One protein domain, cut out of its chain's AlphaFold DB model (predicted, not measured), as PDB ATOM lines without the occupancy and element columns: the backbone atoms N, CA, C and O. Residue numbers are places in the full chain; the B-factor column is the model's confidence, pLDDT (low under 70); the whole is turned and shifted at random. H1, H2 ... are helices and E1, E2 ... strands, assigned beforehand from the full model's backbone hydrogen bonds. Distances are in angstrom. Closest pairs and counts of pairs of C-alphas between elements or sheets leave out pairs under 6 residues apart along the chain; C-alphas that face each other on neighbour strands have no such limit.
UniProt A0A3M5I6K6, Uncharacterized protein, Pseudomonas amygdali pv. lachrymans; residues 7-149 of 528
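This is residues 7 to 149 of the 528 residues of an uncharacterized protein of Pseudomonas amygdali pv. lachrymans (UniProt A0A3M5I6K6). A small three-stranded sheet has three helices over one face and no named helix over the other: long H2 runs along the strands, while short H1 and H3 cover the end where E1 begins. Loops stick out at residues 14 to 19 and 125 to 130. The 143 printed residues, under half in named elements, follow the order E1 E2 H1 H2 E3 H3; the sheet, E2 E1 E3, is antiparallel and the class mixed. The whole is compact, with a radius of gyration of the C-alphas of 15.1 A and spans of 42 by 32 by 32 A.

E1, residues 24 to 34, and E2, residues 47 to 54, form an antiparallel hairpin, with N 28 and O 50 2.8 A apart. H1, residues 57 to 63, is on the sheet; its closest C-alphas with E2 are Leu 60 and Tyr 54, 5.7 A. H2, residues 67 to 86, has a height over the sheet of 9.4 A and runs along E1 at 20 degrees on the local plane. E3, residues 89 to 98, is antiparallel to E1, with N 29 and O 95 2.8 A apart. H3, residues 113 to 123, lies over E3, and H1, H2 and H3 on one face of the sheet E2 E1 E3 make two layers, one of helices and one of strands. E2, H1 H2, E3 form a split strand-helix-strand unit, two strands running the same way with E1 between, its crossover right-handed. Every O i to N i+4 pair in the helices is within hydrogen-bond range.

E1 begins at C-alpha 24 (4.390, 7.805, -173.570) and is 33.2 A long; H2 is 28.2 A. H3 ends at C-alpha 123 (-5.965, 11.963, -170.063).

The printed part has no cut. The links E1 to E2 and E3 to H3 are long. pLDDT is under 70 at residues 7 to 21, 43 to 45, 103 and 128 to 138.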
ATOM      1  N   ALA A   7      -4.192  23.930-164.749       51.62
ATOM      2  CA  ALA A   7      -3.302  25.059-164.515       51.62
ATOM      3  C   ALA A   7      -2.503  25.314-165.805       51.62
ATOM      4  O   ALA A   7      -1.967  24.349-166.363       51.62
ATOM      5  N   PRO A   8      -2.430  26.560-166.313       52.50
ATOM      6  CA  PRO A   8      -1.601  26.868-167.467       52.50
ATOM      7  C   PRO A   8      -0.137  26.606-167.106       52.50
ATOM      8  O   PRO A   8       0.450  27.309-166.289       52.50
ATOM      9  N   ILE A   9       0.442  25.565-167.701       60.94
ATOM     10  CA  ILE A   9       1.883  25.331-167.651       60.94
ATOM     11  C   ILE A   9       2.509  26.346-168.607       60.94
ATOM     12  O   ILE A   9       2.286  26.286-169.818       60.94
ATOM     13  N   VAL A  10       3.240  27.312-168.056       56.03
ATOM     14  CA  VAL A  10       4.017  28.263-168.853       56.03
ATOM     15  C   VAL A  10       5.329  27.571-169.211       56.03
ATOM     16  O   VAL A  10       6.177  27.360-168.350       56.03
ATOM     17  N   GLU A  11       5.457  27.115-170.460       52.12
ATOM     18  CA  GLU A  11       6.646  26.391-170.921       52.12
ATOM     19  C   GLU A  11       7.902  27.271-170.861       52.12
ATOM     20  O   GLU A  11       7.895  28.431-171.271       52.12
ATOM     21  N   HIS A  12       9.000  26.681-170.391       45.59
ATOM     22  CA  HIS A  12      10.345  27.167-170.663       45.59
ATOM     23  C   HIS A  12      10.831  26.529-171.968       45.59
ATOM     24  O   HIS A  12      10.923  25.306-172.059       45.59
ATOM     25  N   ASP A  13      11.208  27.346-172.954       41.31
ATOM     26  CA  ASP A  13      11.687  26.900-174.276       41.31
ATOM     27  C   ASP A  13      13.040  26.149-174.263       41.31
ATOM     28  O   ASP A  13      13.569  25.780-175.312       41.31
ATOM     29  N   PHE A  14      13.635  25.888-173.096       40.62
ATOM     30  CA  PHE A  14      14.966  25.294-172.991       40.62
ATOM     31  C   PHE A  14      14.924  23.886-172.402       40.62
ATOM     32  O   PHE A  14      15.062  23.718-171.201       40.62
ATOM     33  N   PHE A  15      14.825  22.871-173.266       42.12
ATOM     34  CA  PHE A  15      15.674  21.676-173.170       42.12
ATOM     35  C   PHE A  15      15.810  20.995-174.537       42.12
ATOM     36  O   PHE A  15      14.835  20.584-175.169       42.12
ATOM     37  N   GLY A  16      17.066  20.887-174.981       36.44
ATOM     38  CA  GLY A  16      17.475  20.188-176.189       36.44
ATOM     39  C   GLY A  16      17.078  18.715-176.138       36.44
ATOM     40  O   GLY A  16      17.430  17.982-175.218       36.44
ATOM     41  N   GLN A  17      16.340  18.286-177.156       37.19
ATOM     42  CA  GLN A  17      16.014  16.885-177.389       37.19
ATOM     43  C   GLN A  17      17.270  16.156-177.876       37.19
ATOM     44  O   GLN A  17      17.533  16.101-179.074       37.19
ATOM     45  N   SER A  18      18.052  15.589-176.963       37.94
ATOM     46  CA  SER A  18      19.044  14.567-177.308       37.94
ATOM     47  C   SER A  18      18.671  13.253-176.627       37.94
ATOM     48  O   SER A  18      18.952  13.052-175.449       37.94
ATOM     49  N   GLY A  19      18.004  12.380-177.379       40.69
ATOM     50  CA  GLY A  19      17.568  11.048-176.952       40.69
ATOM     51  C   GLY A  19      16.225  10.699-177.588       40.69
ATOM     52  O   GLY A  19      15.356  11.561-177.683       40.69
ATOM     53  N   HIS A  20      16.067   9.467-178.078       49.22
ATOM     54  CA  HIS A  20      14.822   8.981-178.680       49.22
ATOM     55  C   HIS A  20      13.606   9.373-177.823       49.22
ATOM     56  O   HIS A  20      13.491   8.942-176.678       49.22
ATOM     57  N   LYS A  21      12.703  10.200-178.368       66.62
ATOM     58  CA  LYS A  21      11.436  10.533-177.710       66.62
ATOM     59  C   LYS A  21      10.597   9.267-177.606       66.62
ATOM     60  O   LYS A  21      10.056   8.799-178.605       66.62
ATOM     61  N   LEU A  22      10.512   8.716-176.402       80.38
ATOM     62  CA  LEU A  22       9.574   7.646-176.095       80.38
ATOM     63  C   LEU A  22       8.132   8.178-176.221       80.38
ATOM     64  O   LEU A  22       7.901   9.335-175.855       80.38
ATOM     65  N   PRO A  23       7.188   7.382-176.755       82.81
ATOM     66  CA  PRO A  23       5.857   7.860-177.135       82.81
ATOM     67  C   PRO A  23       4.924   8.135-175.951       82.81
ATOM     68  O   PRO A  23       3.955   8.865-176.115       82.81
ATOM     69  N   TYR A  24       5.202   7.581-174.767       86.12
ATOM     70  CA  TYR A  24       4.390   7.805-173.570       86.12
ATOM     71  C   TYR A  24       5.229   8.486-172.504       86.12
ATOM     72  O   TYR A  24       6.192   7.908-172.008       86.12
ATOM     73  N   GLN A  25       4.879   9.714-172.138       88.19
ATOM     74  CA  GLN A  25       5.623  10.476-171.137       88.19
ATOM     75  C   GLN A  25       4.675  11.129-170.146       88.19
ATOM     76  O   GLN A  25       3.550  11.497-170.489       88.19
ATOM     77  N   PHE A  26       5.163  11.320-168.927       89.31
ATOM     78  CA  PHE A  26       4.503  12.159-167.936       89.31
ATOM     79  C   PHE A  26       5.487  13.152-167.339       89.31
ATOM     80  O   PHE A  26       6.694  12.909-167.311       89.31
ATOM     81  N   ARG A  27       4.955  14.256-166.823       88.50
ATOM     82  CA  ARG A  27       5.695  15.244-166.042       88.50
ATOM     83  C   ARG A  27       4.848  15.693-164.870       88.50
ATOM     84  O   ARG A  27       3.691  16.056-165.053       88.50
ATOM     85  N   VAL A  28       5.426  15.686-163.679       88.31
ATOM     86  CA  VAL A  28       4.855  16.327-162.499       88.31
ATOM     87  C   VAL A  28       5.456  17.718-162.407       88.31
ATOM     88  O   VAL A  28       6.658  17.857-162.201       88.31
ATOM     89  N   TYR A  29       4.619  18.728-162.606       84.62
ATOM     90  CA  TYR A  29       4.969  20.136-162.527       84.62
ATOM     91  C   TYR A  29       4.685  20.668-161.128       84.62
ATOM     92  O   TYR A  29       3.604  20.453-160.577       84.62
ATOM     93  N   GLN A  30       5.635  21.417-160.593       86.62
ATOM     94  CA  GLN A  30       5.494  22.228-159.400       86.62
ATOM     95  C   GLN A  30       5.654  23.690-159.791       86.62
ATOM     96  O   GLN A  30       6.625  24.070-160.442       86.62
ATOM     97  N   MET A  31       4.658  24.487-159.433       85.25
ATOM     98  CA  MET A  31       4.572  25.892-159.791       85.25
ATOM     99  C   MET A  31       4.795  26.738-158.549       85.25
ATOM    100  O   MET A  31       4.268  26.428-157.475       85.25
ATOM    101  N   TYR A  32       5.550  27.811-158.712       86.19
ATOM    102  CA  TYR A  32       5.950  28.710-157.648       86.19
ATOM    103  C   TYR A  32       5.384  30.102-157.875       86.19
ATOM    104  O   TYR A  32       5.018  30.470-158.986       86.19
ATOM    105  N   ARG A  33       5.328  30.884-156.802       84.62
ATOM    106  CA  ARG A  33       5.097  32.329-156.856       84.62
ATOM    107  C   ARG A  33       5.850  33.004-155.720       84.62
ATOM    108  O   ARG A  33       6.175  32.354-154.723       84.62
ATOM    109  N   GLN A  34       6.115  34.298-155.854       84.38
ATOM    110  CA  GLN A  34       6.692  35.081-154.759       84.38
ATOM    111  C   GLN A  34       5.732  35.099-153.563       84.38
ATOM    112  O   GLN A  34       4.550  35.417-153.717       84.38
ATOM    113  N   ALA A  35       6.236  34.784-152.366       83.50
ATOM    114  CA  ALA A  35       5.400  34.635-151.172       83.50
ATOM    115  C   ALA A  35       4.684  35.941-150.767       83.50
ATOM    116  O   ALA A  35       3.579  35.916-150.230       83.50
ATOM    117  N   ASN A  36       5.277  37.099-151.066       79.81
ATOM    118  CA  ASN A  36       4.668  38.411-150.836       79.81
ATOM    119  C   ASN A  36       3.702  38.881-151.942       79.81
ATOM    120  O   ASN A  36       3.120  39.958-151.805       79.81
ATOM    121  N   LYS A  37       3.523  38.120-153.030       82.00
ATOM    122  CA  LYS A  37       2.639  38.483-154.148       82.00
ATOM    123  C   LYS A  37       1.771  37.300-154.597       82.00
ATOM    124  O   LYS A  37       1.931  36.806-155.717       82.00
ATOM    125  N   PRO A  38       0.808  36.868-153.766       73.19
ATOM    126  CA  PRO A  38       0.000  35.681-154.044       73.19
ATOM    127  C   PRO A  38      -0.841  35.790-155.327       73.19
ATOM    128  O   PRO A  38      -1.154  34.767-155.934       73.19
ATOM    129  N   ASP A  39      -1.168  37.010-155.758       77.25
ATOM    130  CA  ASP A  39      -2.033  37.269-156.915       77.25
ATOM    131  C   ASP A  39      -1.265  37.435-158.240       77.25
ATOM    132  O   ASP A  39      -1.874  37.688-159.281       77.25
ATOM    133  N   THR A  40       0.070  37.319-158.232       74.06
ATOM    134  CA  THR A  40       0.865  37.464-159.464       74.06
ATOM    135  C   THR A  40       0.732  36.211-160.337       74.06
ATOM    136  O   THR A  40       0.828  35.098-159.813       74.06
ATOM    137  N   PRO A  41       0.522  36.359-161.660       70.56
ATOM    138  CA  PRO A  41       0.531  35.229-162.579       70.56
ATOM    139  C   PRO A  41       1.877  34.504-162.555       70.56
ATOM    140  O   PRO A  41       2.922  35.146-162.610       70.56
ATOM    141  N   ILE A  42       1.832  33.174-162.527       72.06
ATOM    142  CA  ILE A  42       3.023  32.319-162.554       72.06
ATOM    143  C   ILE A  42       3.687  32.428-163.929       72.06
ATOM    144  O   ILE A  42       3.029  32.204-164.950       72.06
ATOM    145  N   VAL A  43       4.982  32.749-163.964       69.00
ATOM    146  CA  VAL A  43       5.780  32.760-165.205       69.00
ATOM    147  C   VAL A  43       6.557  31.450-165.394       69.00
ATOM    148  O   VAL A  43       6.731  30.676-164.458       69.00
ATOM    149  N   GLY A  44       7.041  31.168-166.610       63.97
ATOM    150  CA  GLY A  44       7.694  29.883-166.925       63.97
ATOM    151  C   GLY A  44       8.935  29.584-166.077       63.97
ATOM    152  O   GLY A  44       9.132  28.444-165.656       63.97
ATOM    153  N   GLU A  45       9.710  30.618-165.736       66.19
ATOM    154  CA  GLU A  45      10.881  30.566-164.835       66.19
ATOM    155  C   GLU A  45      10.539  30.147-163.390       66.19
ATOM    156  O   GLU A  45      11.413  29.728-162.620       66.19
ATOM    157  N   GLU A  46       9.257  30.202-163.028       77.12
ATOM    158  CA  GLU A  46       8.696  29.830-161.728       77.12
ATOM    159  C   GLU A  46       8.042  28.440-161.773       77.12
ATOM    160  O   GLU A  46       7.174  28.119-160.962       77.12
ATOM    161  N   THR A  47       8.454  27.584-162.712       79.69
ATOM    162  CA  THR A  47       8.001  26.192-162.787       79.69
ATOM    163  C   THR A  47       9.175  25.217-162.766       79.69
ATOM    164  O   THR A  47      10.219  25.438-163.376       79.69
ATOM    165  N   PHE A  48       9.002  24.119-162.041       86.25
ATOM    166  CA  PHE A  48       9.894  22.965-162.042       86.25
ATOM    167  C   PHE A  48       9.106  21.736-162.466       86.25
ATOM    168  O   PHE A  48       7.913  21.634-162.178       86.25
ATOM    169  N   TRP A  49       9.758  20.782-163.122       86.56
ATOM    170  CA  TRP A  49       9.132  19.502-163.404       86.56
ATOM    171  C   TRP A  49      10.111  18.347-163.299       86.56
ATOM    172  O   TRP A  49      11.296  18.470-163.602       86.56
ATOM    173  N   TRP A  50       9.564  17.197-162.925       88.50
ATOM    174  CA  TRP A  50      10.229  15.910-163.042       88.50
ATOM    175  C   TRP A  50       9.342  14.962-163.840       88.50
ATOM    176  O   TRP A  50       8.122  14.954-163.676       88.50
ATOM    177  N   GLY A  51       9.928  14.171-164.729       86.50
ATOM    178  CA  GLY A  51       9.169  13.297-165.609       86.50
ATOM    179  C   GLY A  51      10.032  12.246-166.277       86.50
ATOM    180  O   GLY A  51      11.257  12.360-166.301       86.50
ATOM    181  N   ASN A  52       9.381  11.228-166.829       87.25
ATOM    182  CA  ASN A  52      10.054  10.145-167.532       87.25
ATOM    183  C   ASN A  52       9.215   9.646-168.719       87.25
ATOM    184  O   ASN A  52       8.002   9.877-168.778       87.25
ATOM    185  N   GLY A  53       9.880   8.978-169.663       87.88
ATOM    186  CA  GLY A  53       9.271   8.370-170.842       87.88
ATOM    187  C   GLY A  53       9.280   6.843-170.795       87.88
ATOM    188  O   GLY A  53      10.155   6.241-170.176       87.88
ATOM    189  N   TYR A  54       8.318   6.230-171.482       89.62
ATOM    190  CA  TYR A  54       8.072   4.786-171.522       89.62
ATOM    191  C   TYR A  54       7.726   4.329-172.939       89.62
ATOM    192  O   TYR A  54       7.189   5.103-173.740       89.62
ATOM    193  N   ALA A  55       8.045   3.072-173.256       87.62
ATOM    194  CA  ALA A  55       7.837   2.528-174.594       87.62
ATOM    195  C   ALA A  55       6.349   2.319-174.900       87.62
ATOM    196  O   ALA A  55       5.918   2.542-176.033       87.62
ATOM    197  N   ASP A  56       5.564   1.950-173.886       90.44
ATOM    198  CA  ASP A  56       4.124   1.751-173.998       90.44
ATOM    199  C   ASP A  56       3.331   2.295-172.792       90.44
ATOM    200  O   ASP A  56       3.869   2.728-171.766       90.44
ATOM    201  N   GLN A  57       2.006   2.302-172.944       89.25
ATOM    202  CA  GLN A  57       1.070   2.817-171.948       89.25
ATOM    203  C   GLN A  57       1.012   1.954-170.673       89.25
ATOM    204  O   GLN A  57       0.746   2.477-169.584       89.25
ATOM    205  N   ASP A  58       1.243   0.646-170.784       91.62
ATOM    206  CA  ASP A  58       1.206  -0.280-169.653       91.62
ATOM    207  C   ASP A  58       2.427  -0.078-168.754       91.62
ATOM    208  O   ASP A  58       2.294  -0.072-167.526       91.62
ATOM    209  N   GLU A  59       3.601   0.145-169.343       92.12
ATOM    210  CA  GLU A  59       4.818   0.545-168.641       92.12
ATOM    211  C   GLU A  59       4.633   1.872-167.903       92.12
ATOM    212  O   GLU A  59       4.908   1.937-166.703       92.12
ATOM    213  N   LEU A  60       4.082   2.894-168.570       91.81
ATOM    214  CA  LEU A  60       3.750   4.171-167.933       91.81
ATOM    215  C   LEU A  60       2.794   3.964-166.745       91.81
ATOM    216  O   LEU A  60       3.034   4.455-165.641       91.81
ATOM    217  N   SER A  61       1.716   3.203-166.937       92.69
ATOM    218  CA  SER A  61       0.735   2.920-165.883       92.69
ATOM    219  C   SER A  61       1.360   2.172-164.699       92.69
ATOM    220  O   SER A  61       1.094   2.508-163.541       92.69
ATOM    221  N   LYS A  62       2.225   1.180-164.951       92.75
ATOM    222  CA  LYS A  62       2.979   0.475-163.901       92.75
ATOM    223  C   LYS A  62       3.902   1.432-163.154       92.75
ATOM    224  O   LYS A  62       3.901   1.416-161.924       92.75
ATOM    225  N   ALA A  63       4.611   2.296-163.874       90.56
ATOM    226  CA  ALA A  63       5.530   3.267-163.304       90.56
ATOM    227  C   ALA A  63       4.845   4.273-162.368       90.56
ATOM    228  O   ALA A  63       5.335   4.504-161.266       90.56
ATOM    229  N   LEU A  64       3.664   4.785-162.732       91.44
ATOM    230  CA  LEU A  64       2.865   5.665-161.861       91.44
ATOM    231  C   LEU A  64       2.395   4.982-160.563       91.44
ATOM    232  O   LEU A  64       1.889   5.649-159.665       91.44
ATOM    233  N   GLY A  65       2.503   3.652-160.473       89.94
ATOM    234  CA  GLY A  65       2.240   2.887-159.257       89.94
ATOM    235  C   GLY A  65       3.482   2.334-158.563       89.94
ATOM    236  O   GLY A  65       3.311   1.617-157.581       89.94
ATOM    237  N   ASN A  66       4.687   2.613-159.066       93.00
ATOM    238  CA  ASN A  66       5.930   2.119-158.487       93.00
ATOM    239  C   ASN A  66       6.345   3.008-157.293       93.00
ATOM    240  O   ASN A  66       6.579   4.202-157.502       93.00
ATOM    241  N   PRO A  67       6.474   2.455-156.070       93.06
ATOM    242  CA  PRO A  67       6.912   3.207-154.893       93.06
ATOM    243  C   PRO A  67       8.242   3.946-155.081       93.06
ATOM    244  O   PRO A  67       8.340   5.096-154.672       93.06
ATOM    245  N   GLU A  68       9.223   3.342-155.758       92.31
ATOM    246  CA  GLU A  68      10.547   3.950-155.975       92.31
ATOM    247  C   GLU A  68      10.461   5.199-156.862       92.31
ATOM    248  O   GLU A  68      11.149   6.193-156.639       92.31
ATOM    249  N   ILE A  69       9.571   5.177-157.860       89.62
ATOM    250  CA  ILE A  69       9.342   6.323-158.746       89.62
ATOM    251  C   ILE A  69       8.616   7.435-157.988       89.62
ATOM    252  O   ILE A  69       8.991   8.598-158.110       89.62
ATOM    253  N   LEU A  70       7.605   7.095-157.182       90.81
ATOM    254  CA  LEU A  70       6.888   8.069-156.352       90.81
ATOM    255  C   LEU A  70       7.810   8.723-155.319       90.81
ATOM    256  O   LEU A  70       7.745   9.937-155.116       90.81
ATOM    257  N   GLU A  71       8.695   7.944-154.700       91.38
ATOM    258  CA  GLU A  71       9.712   8.445-153.778       91.38
ATOM    259  C   GLU A  71      10.713   9.358-154.497       91.38
ATOM    260  O   GLU A  71      11.001  10.453-154.014       91.38
ATOM    261  N   CYS A  72      11.175   8.974-155.691       90.62
ATOM    262  CA  CYS A  72      12.044   9.811-156.515       90.62
ATOM    263  C   CYS A  72      11.384  11.157-156.857       90.62
ATOM    264  O   CYS A  72      11.986  12.204-156.611       90.62
ATOM    265  N   ILE A  73      10.126  11.154-157.321       90.50
ATOM    266  CA  ILE A  73       9.357  12.384-157.578       90.50
ATOM    267  C   ILE A  73       9.277  13.228-156.305       90.50
ATOM    268  O   ILE A  73       9.567  14.419-156.336       90.50
ATOM    269  N   THR A  74       8.906  12.615-155.180       91.06
ATOM    270  CA  THR A  74       8.765  13.309-153.892       91.06
ATOM    271  C   THR A  74      10.071  13.991-153.488       91.06
ATOM    272  O   THR A  74      10.059  15.161-153.107       91.06
ATOM    273  N   ASN A  75      11.200  13.291-153.612       91.12
ATOM    274  CA  ASN A  75      12.518  13.805-153.252       91.12
ATOM    275  C   ASN A  75      12.964  14.951-154.167       91.12
ATOM    276  O   ASN A  75      13.478  15.955-153.678       91.12
ATOM    277  N   GLU A  76      12.727  14.845-155.476       92.19
ATOM    278  CA  GLU A  76      13.064  15.890-156.447       92.19
ATOM    279  C   GLU A  76      12.198  17.144-156.258       92.19
ATOM    280  O   GLU A  76      12.732  18.252-156.178       92.19
ATOM    281  N   LEU A  77      10.881  16.973-156.081       91.75
ATOM    282  CA  LEU A  77       9.957  18.066-155.765       91.75
ATOM    283  C   LEU A  77      10.311  18.743-154.439       91.75
ATOM    284  O   LEU A  77      10.255  19.969-154.347       91.75
ATOM    285  N   ARG A  78      10.681  17.966-153.413       94.19
ATOM    286  CA  ARG A  78      11.094  18.491-152.106       94.19
ATOM    287  C   ARG A  78      12.402  19.259-152.216       94.19
ATOM    288  O   ARG A  78      12.478  20.368-151.704       94.19
ATOM    289  N   ARG A  79      13.412  18.708-152.896       93.25
ATOM    290  CA  ARG A  79      14.706  19.375-153.100       93.25
ATOM    291  C   ARG A  79      14.524  20.719-153.798       93.25
ATOM    292  O   ARG A  79      15.091  21.712-153.349       93.25
ATOM    293  N   ASP A  80      13.753  20.750-154.883       92.69
ATOM    294  CA  ASP A  80      13.504  21.990-155.618       92.69
ATOM    295  C   ASP A  80      12.685  22.982-154.782       92.69
ATOM    296  O   ASP A  80      13.071  24.143-154.671       92.69
ATOM    297  N   ALA A  81      11.640  22.518-154.084       92.88
ATOM    298  CA  ALA A  81      10.846  23.370-153.202       92.88
ATOM    299  C   ALA A  81      11.662  23.968-152.055       92.88
ATOM    300  O   ALA A  81      11.431  25.117-151.703       92.88
ATOM    301  N   LEU A  82      12.611  23.226-151.476       93.81
ATOM    302  CA  LEU A  82      13.497  23.741-150.429       93.81
ATOM    303  C   LEU A  82      14.410  24.854-150.960       93.81
ATOM    304  O   LEU A  82      14.535  25.892-150.314       93.81
ATOM    305  N   ASN A  83      14.989  24.679-152.155       91.25
ATOM    306  CA  ASN A  83      15.794  25.727-152.791       91.25
ATOM    307  C   ASN A  83      14.938  26.960-153.127       91.25
ATOM    308  O   ASN A  83      15.330  28.080-152.832       91.25
ATOM    309  N   ARG A  84      13.739  26.767-153.687       90.19
ATOM    310  CA  ARG A  84      12.829  27.874-154.017       90.19
ATOM    311  C   ARG A  84      12.300  28.580-152.771       90.19
ATOM    312  O   ARG A  84      12.184  29.801-152.771       90.19
ATOM    313  N   HIS A  85      12.040  27.834-151.698       89.69
ATOM    314  CA  HIS A  85      11.686  28.396-150.400       89.69
ATOM    315  C   HIS A  85      12.806  29.286-149.860       89.69
ATOM    316  O   HIS A  85      12.529  30.401-149.434       89.69
ATOM    317  N   TRP A  86      14.066  28.843-149.955       88.81
ATOM    318  CA  TRP A  86      15.233  29.656-149.593       88.81
ATOM    319  C   TRP A  86      15.302  30.980-150.366       88.81
ATOM    320  O   TRP A  86      15.712  31.994-149.802       88.81
ATOM    321  N   ASP A  87      14.859  30.973-151.624       87.38
ATOM    322  CA  ASP A  87      14.824  32.135-152.516       87.38
ATOM    323  C   ASP A  87      13.549  33.001-152.358       87.38
ATOM    324  O   ASP A  87      13.337  33.941-153.125       87.38
ATOM    325  N   GLY A  88      12.691  32.723-151.365       86.25
ATOM    326  CA  GLY A  88      11.495  33.525-151.061       86.25
ATOM    327  C   GLY A  88      10.250  33.189-151.885       86.25
ATOM    328  O   GLY A  88       9.309  33.987-151.959       86.25
ATOM    329  N   PHE A  89      10.218  32.005-152.495       86.75
ATOM    330  CA  PHE A  89       9.051  31.492-153.207       86.75
ATOM    331  C   PHE A  89       8.234  30.533-152.341       86.75
ATOM    332  O   PHE A  89       8.748  29.830-151.470       86.75
ATOM    333  N   GLU A  90       6.943  30.444-152.640       88.00
ATOM    334  CA  GLU A  90       6.065  29.401-152.120       88.00
ATOM    335  C   GLU A  90       5.546  28.508-153.248       88.00
ATOM    336  O   GLU A  90       5.424  28.932-154.400       88.00
ATOM    337  N   VAL A  91       5.229  27.257-152.913       88.88
ATOM    338  CA  VAL A  91       4.602  26.327-153.856       88.88
ATOM    339  C   VAL A  91       3.138  26.721-154.024       88.88
ATOM    340  O   VAL A  91       2.337  26.557-153.106       88.88
ATOM    341  N   ALA A  92       2.788  27.216-155.209       82.38
ATOM    342  CA  ALA A  92       1.433  27.628-155.549       82.38
ATOM    343  C   ALA A  92       0.548  26.429-155.916       82.38
ATOM    344  O   ALA A  92      -0.615  26.356-155.516       82.38
ATOM    345  N   SER A  93       1.085  25.486-156.697       81.38
ATOM    346  CA  SER A  93       0.342  24.310-157.155       81.38
ATOM    347  C   SER A  93       1.267  23.182-157.605       81.38
ATOM    348  O   SER A  93       2.412  23.416-158.000       81.38
ATOM    349  N   THR A  94       0.744  21.958-157.594       85.50
ATOM    350  CA  THR A  94       1.391  20.785-158.182       85.50
ATOM    351  C   THR A  94       0.389  20.051-159.072       85.50
ATOM    352  O   THR A  94      -0.742  19.779-158.665       85.50
ATOM    353  N   VAL A  95       0.792  19.741-160.305       84.50
ATOM    354  CA  VAL A  95      -0.046  19.062-161.307       84.50
ATOM    355  C   VAL A  95       0.760  18.007-162.054       84.50
ATOM    356  O   VAL A  95       1.979  18.099-162.138       84.50
ATOM    357  N   ILE A  96       0.098  17.011-162.633       87.69
ATOM    358  CA  ILE A  96       0.720  16.063-163.569       87.69
ATOM    359  C   ILE A  96       0.213  16.333-164.983       87.69
ATOM    360  O   ILE A  96      -0.964  16.600-165.154       87.69
ATOM    361  N   ALA A  97       1.064  16.262-165.999       85.19
ATOM    362  CA  ALA A  97       0.673  16.330-167.405       85.19
ATOM    363  C   ALA A  97       1.294  15.168-168.185       85.19
ATOM    364  O   ALA A  97       2.244  14.532-167.720       85.19
ATOM    365  N   PHE A  98       0.751  14.899-169.369       86.81
ATOM    366  CA  PHE A  98       1.118  13.762-170.210       86.81
ATOM    367  C   PHE A  98       1.318  14.211-171.663       86.81
ATOM    368  O   PHE A  98       0.643  15.137-172.121       86.81
ATOM    369  N   ASP A  99       2.239  13.565-172.378       83.81
ATOM    370  CA  ASP A  99       2.458  13.810-173.811       83.81
ATOM    371  C   ASP A  99       1.251  13.332-174.644       83.81
ATOM    372  O   ASP A  99       0.684  12.289-174.313       83.81
ATOM    373  N   PRO A 100       0.846  14.043-175.717       76.69
ATOM    374  CA  PRO A 100       1.411  15.291-176.257       76.69
ATOM    375  C   PRO A 100       0.813  16.578-175.661       76.69
ATOM    376  O   PRO A 100       1.209  17.684-176.032       76.69
ATOM    377  N   GLU A 101      -0.154  16.475-174.747       76.38
ATOM    378  CA  GLU A 101      -0.918  17.615-174.224       76.38
ATOM    379  C   GLU A 101      -0.260  18.265-172.991       76.38
ATOM    380  O   GLU A 101      -0.869  18.383-171.928       76.38
ATOM    381  N   TRP A 102       0.972  18.768-173.133       75.00
ATOM    382  CA  TRP A 102       1.721  19.388-172.022       75.00
ATOM    383  C   TRP A 102       1.065  20.629-171.413       75.00
ATOM    384  O   TRP A 102       1.356  20.976-170.276       75.00
ATOM    385  N   LYS A 103       0.155  21.277-172.143       66.69
ATOM    386  CA  LYS A 103      -0.581  22.462-171.672       66.69
ATOM    387  C   LYS A 103      -1.735  22.113-170.724       66.69
ATOM    388  O   LYS A 103      -2.330  23.016-170.143       66.69
ATOM    389  N   GLN A 104      -2.064  20.827-170.575       71.12
ATOM    390  CA  GLN A 104      -3.132  20.340-169.704       71.12
ATOM    391  C   GLN A 104      -2.546  19.664-168.458       71.12
ATOM    392  O   GLN A 104      -2.237  18.472-168.463       71.12
ATOM    393  N   GLY A 105      -2.411  20.429-167.374       76.75
ATOM    394  CA  GLY A 105      -2.108  19.880-166.053       76.75
ATOM    395  C   GLY A 105      -3.343  19.261-165.393       76.75
ATOM    396  O   GLY A 105      -4.439  19.805-165.481       76.75
ATOM    397  N   TYR A 106      -3.159  18.141-164.702       80.69
ATOM    398  CA  TYR A 106      -4.152  17.463-163.878       80.69
ATOM    399  C   TYR A 106      -3.756  17.643-162.406       80.69
ATOM    400  O   TYR A 106      -2.763  17.073-161.953       80.69
ATOM    401  N   ALA A 107      -4.514  18.444-161.656       79.75
ATOM    402  CA  ALA A 107      -4.333  18.574-160.208       79.75
ATOM    403  C   ALA A 107      -4.686  17.267-159.469       79.75
ATOM    404  O   ALA A 107      -5.572  16.518-159.893       79.75
ATOM    405  N   PHE A 108      -4.007  17.004-158.352       80.44
ATOM    406  CA  PHE A 108      -4.222  15.816-157.524       80.44
ATOM    407  C   PHE A 108      -4.173  16.142-156.023       80.44
ATOM    408  O   PHE A 108      -3.530  17.103-155.612       80.44
ATOM    409  N   ASP A 109      -4.852  15.327-155.209       79.44
ATOM    410  CA  ASP A 109      -5.020  15.535-153.757       79.44
ATOM    411  C   ASP A 109      -3.914  14.861-152.933       79.44
ATOM    412  O   ASP A 109      -3.752  15.136-151.746       79.44
ATOM    413  N   SER A 110      -3.159  13.956-153.553       85.38
ATOM    414  CA  SER A 110      -2.041  13.250-152.936       85.38
ATOM    415  C   SER A 110      -1.141  12.667-154.021       85.38
ATOM    416  O   SER A 110      -1.626  12.195-155.057       85.38
ATOM    417  N   LEU A 111       0.172  12.704-153.791       88.12
ATOM    418  CA  LEU A 111       1.161  12.088-154.669       88.12
ATOM    419  C   LEU A 111       1.208  10.573-154.416       88.12
ATOM    420  O   LEU A 111       2.103  10.055-153.756       88.12
ATOM    421  N   ASP A 112       0.210   9.857-154.933       90.06
ATOM    422  CA  ASP A 112       0.112   8.404-154.817       90.06
ATOM    423  C   ASP A 112      -0.403   7.734-156.099       90.06
ATOM    424  O   ASP A 112      -0.989   8.352-156.996       90.06
ATOM    425  N   ALA A 113      -0.225   6.413-156.157       91.31
ATOM    426  CA  ALA A 113      -0.601   5.597-157.304       91.31
ATOM    427  C   ALA A 113      -2.076   5.745-157.713       91.31
ATOM    428  O   ALA A 113      -2.405   5.644-158.897       91.31
ATOM    429  N   ARG A 114      -2.987   5.956-156.755       90.38
ATOM    430  CA  ARG A 114      -4.426   6.044-157.029       90.38
ATOM    431  C   ARG A 114      -4.737   7.326-157.793       90.38
ATOM    432  O   ARG A 114      -5.483   7.266-158.775       90.38
ATOM    433  N   HIS A 115      -4.175   8.451-157.362       88.31
ATOM    434  CA  HIS A 115      -4.405   9.750-157.983       88.31
ATOM    435  C   HIS A 115      -3.702   9.864-159.339       88.31
ATOM    436  O   HIS A 115      -4.350  10.234-160.319       88.31
ATOM    437  N   LEU A 116      -2.440   9.438-159.446       89.69
ATOM    438  CA  LEU A 116      -1.697   9.523-160.709       89.69
ATOM    439  C   LEU A 116      -2.291   8.620-161.804       89.69
ATOM    440  O   LEU A 116      -2.504   9.065-162.932       89.69
ATOM    441  N   LYS A 117      -2.673   7.375-161.477       90.62
ATOM    442  CA  LYS A 117      -3.361   6.482-162.436       90.62
ATOM    443  C   LYS A 117      -4.753   6.977-162.811       90.62
ATOM    444  O   LYS A 117      -5.267   6.662-163.884       90.62
ATOM    445  N   ARG A 118      -5.419   7.711-161.919       86.81
ATOM    446  CA  ARG A 118      -6.692   8.357-162.240       86.81
ATOM    447  C   ARG A 118      -6.485   9.516-163.213       86.81
ATOM    448  O   ARG A 118      -7.252   9.603-164.166       86.81
ATOM    449  N   ALA A 119      -5.448  10.334-163.027       86.75
ATOM    450  CA  ALA A 119      -5.080  11.387-163.972       86.75
ATOM    451  C   ALA A 119      -4.775  10.813-165.368       86.75
ATOM    452  O   ALA A 119      -5.349  11.280-166.346       86.75
ATOM    453  N   LEU A 120      -4.001   9.722-165.451       89.94
ATOM    454  CA  LEU A 120      -3.737   9.025-166.717       89.94
ATOM    455  C   LEU A 120      -5.029   8.533-167.392       89.94
ATOM    456  O   LEU A 120      -5.234   8.758-168.580       89.94
ATOM    457  N   ARG A 121      -5.948   7.913-166.638       88.19
ATOM    458  CA  ARG A 121      -7.252   7.479-167.180       88.19
ATOM    459  C   ARG A 121      -8.080   8.637-167.734       88.19
ATOM    460  O   ARG A 121      -8.769   8.454-168.728       88.19
ATOM    461  N   HIS A 122      -8.033   9.805-167.096       84.06
ATOM    462  CA  HIS A 122      -8.723  10.995-167.590       84.06
ATOM    463  C   HIS A 122      -8.044  11.595-168.820       84.06
ATOM    464  O   HIS A 122      -8.739  12.053-169.722       84.06
ATOM    465  N   HIS A 123      -6.713  11.548-168.884       84.75
ATOM    466  CA  HIS A 123      -5.965  11.963-170.063       84.75
ATOM    467  C   HIS A 123      -6.308  11.108-171.292       84.75
ATOM    468  O   HIS A 123      -6.493  11.655-172.374       84.75
ATOM    469  N   LEU A 124      -6.480   9.800-171.107       86.88
ATOM    470  CA  LEU A 124      -6.793   8.847-172.176       86.88
ATOM    471  C   LEU A 124      -8.289   8.749-172.528       86.88
ATOM    472  O   LEU A 124      -8.652   8.021-173.448       86.88
ATOM    473  N   ALA A 125      -9.176   9.419-171.787       84.38
ATOM    474  CA  ALA A 125     -10.613   9.347-172.031       84.38
ATOM    475  C   ALA A 125     -11.009  10.136-173.291       84.38
ATOM    476  O   ALA A 125     -10.618  11.292-173.444       84.38
ATOM    477  N   GLU A 126     -11.853   9.541-174.144       76.44
ATOM    478  CA  GLU A 126     -12.396  10.200-175.348       76.44
ATOM    479  C   GLU A 126     -13.190  11.467-175.006       76.44
ATOM    480  O   GLU A 126     -13.088  12.485-175.688       76.44
ATOM    481  N   ILE A 127     -13.963  11.416-173.917       72.94
ATOM    482  CA  ILE A 127     -14.681  12.564-173.369       72.94
ATOM    483  C   ILE A 127     -13.930  13.025-172.126       72.94
ATOM    484  O   ILE A 127     -13.983  12.384-171.070       72.94
ATOM    485  N   LYS A 128     -13.234  14.156-172.247       67.88
ATOM    486  CA  LYS A 128     -12.569  14.792-171.109       67.88
ATOM    487  C   LYS A 128     -13.647  15.232-170.097       67.88
ATOM    488  O   LYS A 128     -14.641  15.840-170.495       67.88
ATOM    489  N   PRO A 129     -13.509  14.910-168.799       62.19
ATOM    490  CA  PRO A 129     -14.473  15.335-167.783       62.19
ATOM    491  C   PRO A 129     -14.528  16.866-167.677       62.19
ATOM    492  O   PRO A 129     -13.513  17.531-167.878       62.19
ATOM    493  N   ASN A 130     -15.694  17.420-167.313       55.12
ATOM    494  CA  ASN A 130     -15.850  18.861-167.092       55.12
ATOM    495  C   ASN A 130     -14.821  19.371-166.072       55.12
ATOM    496  O   ASN A 130     -14.793  18.927-164.919       55.12
ATOM    497  N   ILE A 131     -13.997  20.316-166.520       55.31
ATOM    498  CA  ILE A 131     -13.083  21.101-165.693       55.31
ATOM    499  C   ILE A 131     -13.964  21.963-164.794       55.31
ATOM    500  O   ILE A 131     -14.846  22.658-165.291       55.31
ATOM    501  N   GLY A 132     -13.800  21.882-163.478       51.88
ATOM    502  CA  GLY A 132     -14.584  22.739-162.588       51.88
ATOM    503  C   GLY A 132     -13.883  24.062-162.317       51.88
ATOM    504  O   GLY A 132     -12.657  24.141-162.270       51.88
ATOM    505  N   ASP A 133     -14.691  25.089-162.086       45.25
ATOM    506  CA  ASP A 133     -14.261  26.492-162.025       45.25
ATOM    507  C   ASP A 133     -13.646  26.920-160.679       45.25
ATOM    508  O   ASP A 133     -13.281  28.079-160.501       45.25
ATOM    509  N   LYS A 134     -13.572  26.026-159.682       44.78
ATOM    510  CA  LYS A 134     -13.187  26.400-158.309       44.78
ATOM    511  C   LYS A 134     -11.747  26.005-157.968       44.78
ATOM    512  O   LYS A 134     -11.443  24.828-158.066       44.78
ATOM    513  N   PRO A 135     -10.895  26.908-157.456       47.69
ATOM    514  CA  PRO A 135      -9.477  26.658-157.159       47.69
ATOM    515  C   PRO A 135      -9.262  25.812-155.883       47.69
ATOM    516  O   PRO A 135      -8.651  26.255-154.912       47.69
ATOM    517  N   HIS A 136      -9.808  24.597-155.825       48.00
ATOM    518  CA  HIS A 136      -9.720  23.750-154.637       48.00
ATOM    519  C   HIS A 136      -8.335  23.089-154.497       48.00
ATOM    520  O   HIS A 136      -7.922  22.317-155.351       48.00
ATOM    521  N   LEU A 137      -7.650  23.415-153.390       54.84
ATOM    522  CA  LEU A 137      -6.681  22.632-152.595       54.84
ATOM    523  C   LEU A 137      -5.903  21.495-153.292       54.84
ATOM    524  O   LEU A 137      -5.810  20.403-152.734       54.84
ATOM    525  N   ALA A 138      -5.254  21.753-154.429       67.94
ATOM    526  CA  ALA A 138      -4.263  20.816-154.955       67.94
ATOM    527  C   ALA A 138      -3.225  20.483-153.863       67.94
ATOM    528  O   ALA A 138      -2.859  21.333-153.030       67.94
ATOM    529  N   TRP A 139      -2.796  19.227-153.815       83.75
ATOM    530  CA  TRP A 139      -1.690  18.833-152.959       83.75
ATOM    531  C   TRP A 139      -0.426  19.574-153.376       83.75
ATOM    532  O   TRP A 139      -0.206  19.849-154.552       83.75
ATOM    533  N   THR A 140       0.397  19.893-152.388       86.56
ATOM    534  CA  THR A 140       1.710  20.503-152.568       86.56
ATOM    535  C   THR A 140       2.695  19.750-151.692       86.56
ATOM    536  O   THR A 140       2.332  19.276-150.611       86.56
ATOM    537  N   ILE A 141       3.961  19.686-152.105       89.06
ATOM    538  CA  ILE A 141       5.010  19.029-151.312       89.06
ATOM    539  C   ILE A 141       5.153  19.624-149.900       89.06
ATOM    540  O   ILE A 141       5.520  18.921-148.962       89.06
ATOM    541  N   THR A 142       4.773  20.891-149.723       87.75
ATOM    542  CA  THR A 142       4.757  21.596-148.431       87.75
ATOM    543  C   THR A 142       3.758  21.024-147.421       87.75
ATOM    544  O   THR A 142       3.875  21.288-146.230       87.75
ATOM    545  N   LYS A 143       2.783  20.226-147.877       86.88
ATOM    546  CA  LYS A 143       1.831  19.493-147.027       86.88
ATOM    547  C   LYS A 143       2.324  18.083-146.676       86.88
ATOM    548  O   LYS A 143       1.598  17.349-146.010       86.88
ATOM    549  N   SER A 144       3.497  17.665-147.167       86.44
ATOM    550  CA  SER A 144       4.048  16.343-146.853       86.44
ATOM    551  C   SER A 144       4.562  16.276-145.416       86.44
ATOM    552  O   SER A 144       5.054  17.262-144.864       86.44
ATOM    553  N   GLU A 145       4.458  15.092-144.816       88.12
ATOM    554  CA  GLU A 145       5.074  14.808-143.522       88.12
ATOM    555  C   GLU A 145       6.594  15.023-143.605       88.12
ATOM    556  O   GLU A 145       7.224  14.709-144.623       88.12
ATOM    557  N   GLY A 146       7.183  15.602-142.558       88.75
ATOM    558  CA  GLY A 146       8.611  15.914-142.533       88.75
ATOM    559  C   GLY A 146       9.002  17.225-143.233       88.75
ATOM    560  O   GLY A 146      10.195  17.522-143.326       88.75
ATOM    561  N   TRP A 147       8.053  17.990-143.798       91.00
ATOM    562  CA  TRP A 147       8.375  19.232-144.518       91.00
ATOM    563  C   TRP A 147       9.026  20.279-143.605       91.00
ATOM    564  O   TRP A 147      10.054  20.836-143.981       91.00
ATOM    565  N   GLY A 148       8.474  20.512-142.409       90.75
ATOM    566  CA  GLY A 148       9.025  21.481-141.453       90.75
ATOM    567  C   GLY A 148      10.453  21.125-141.034       90.75
ATOM    568  O   GLY A 148      11.356  21.950-141.139       90.75
ATOM    569  N   GLU A 149      10.682  19.859-140.687       94.06
ATOM    570  CA  GLU A 149      12.003  19.333-140.335       94.06
ATOM    571  C   GLU A 149      12.990  19.445-141.504       94.06
ATOM    572  O   GLU A 149      14.165  19.753-141.307       94.06
TER     573      GLU A 149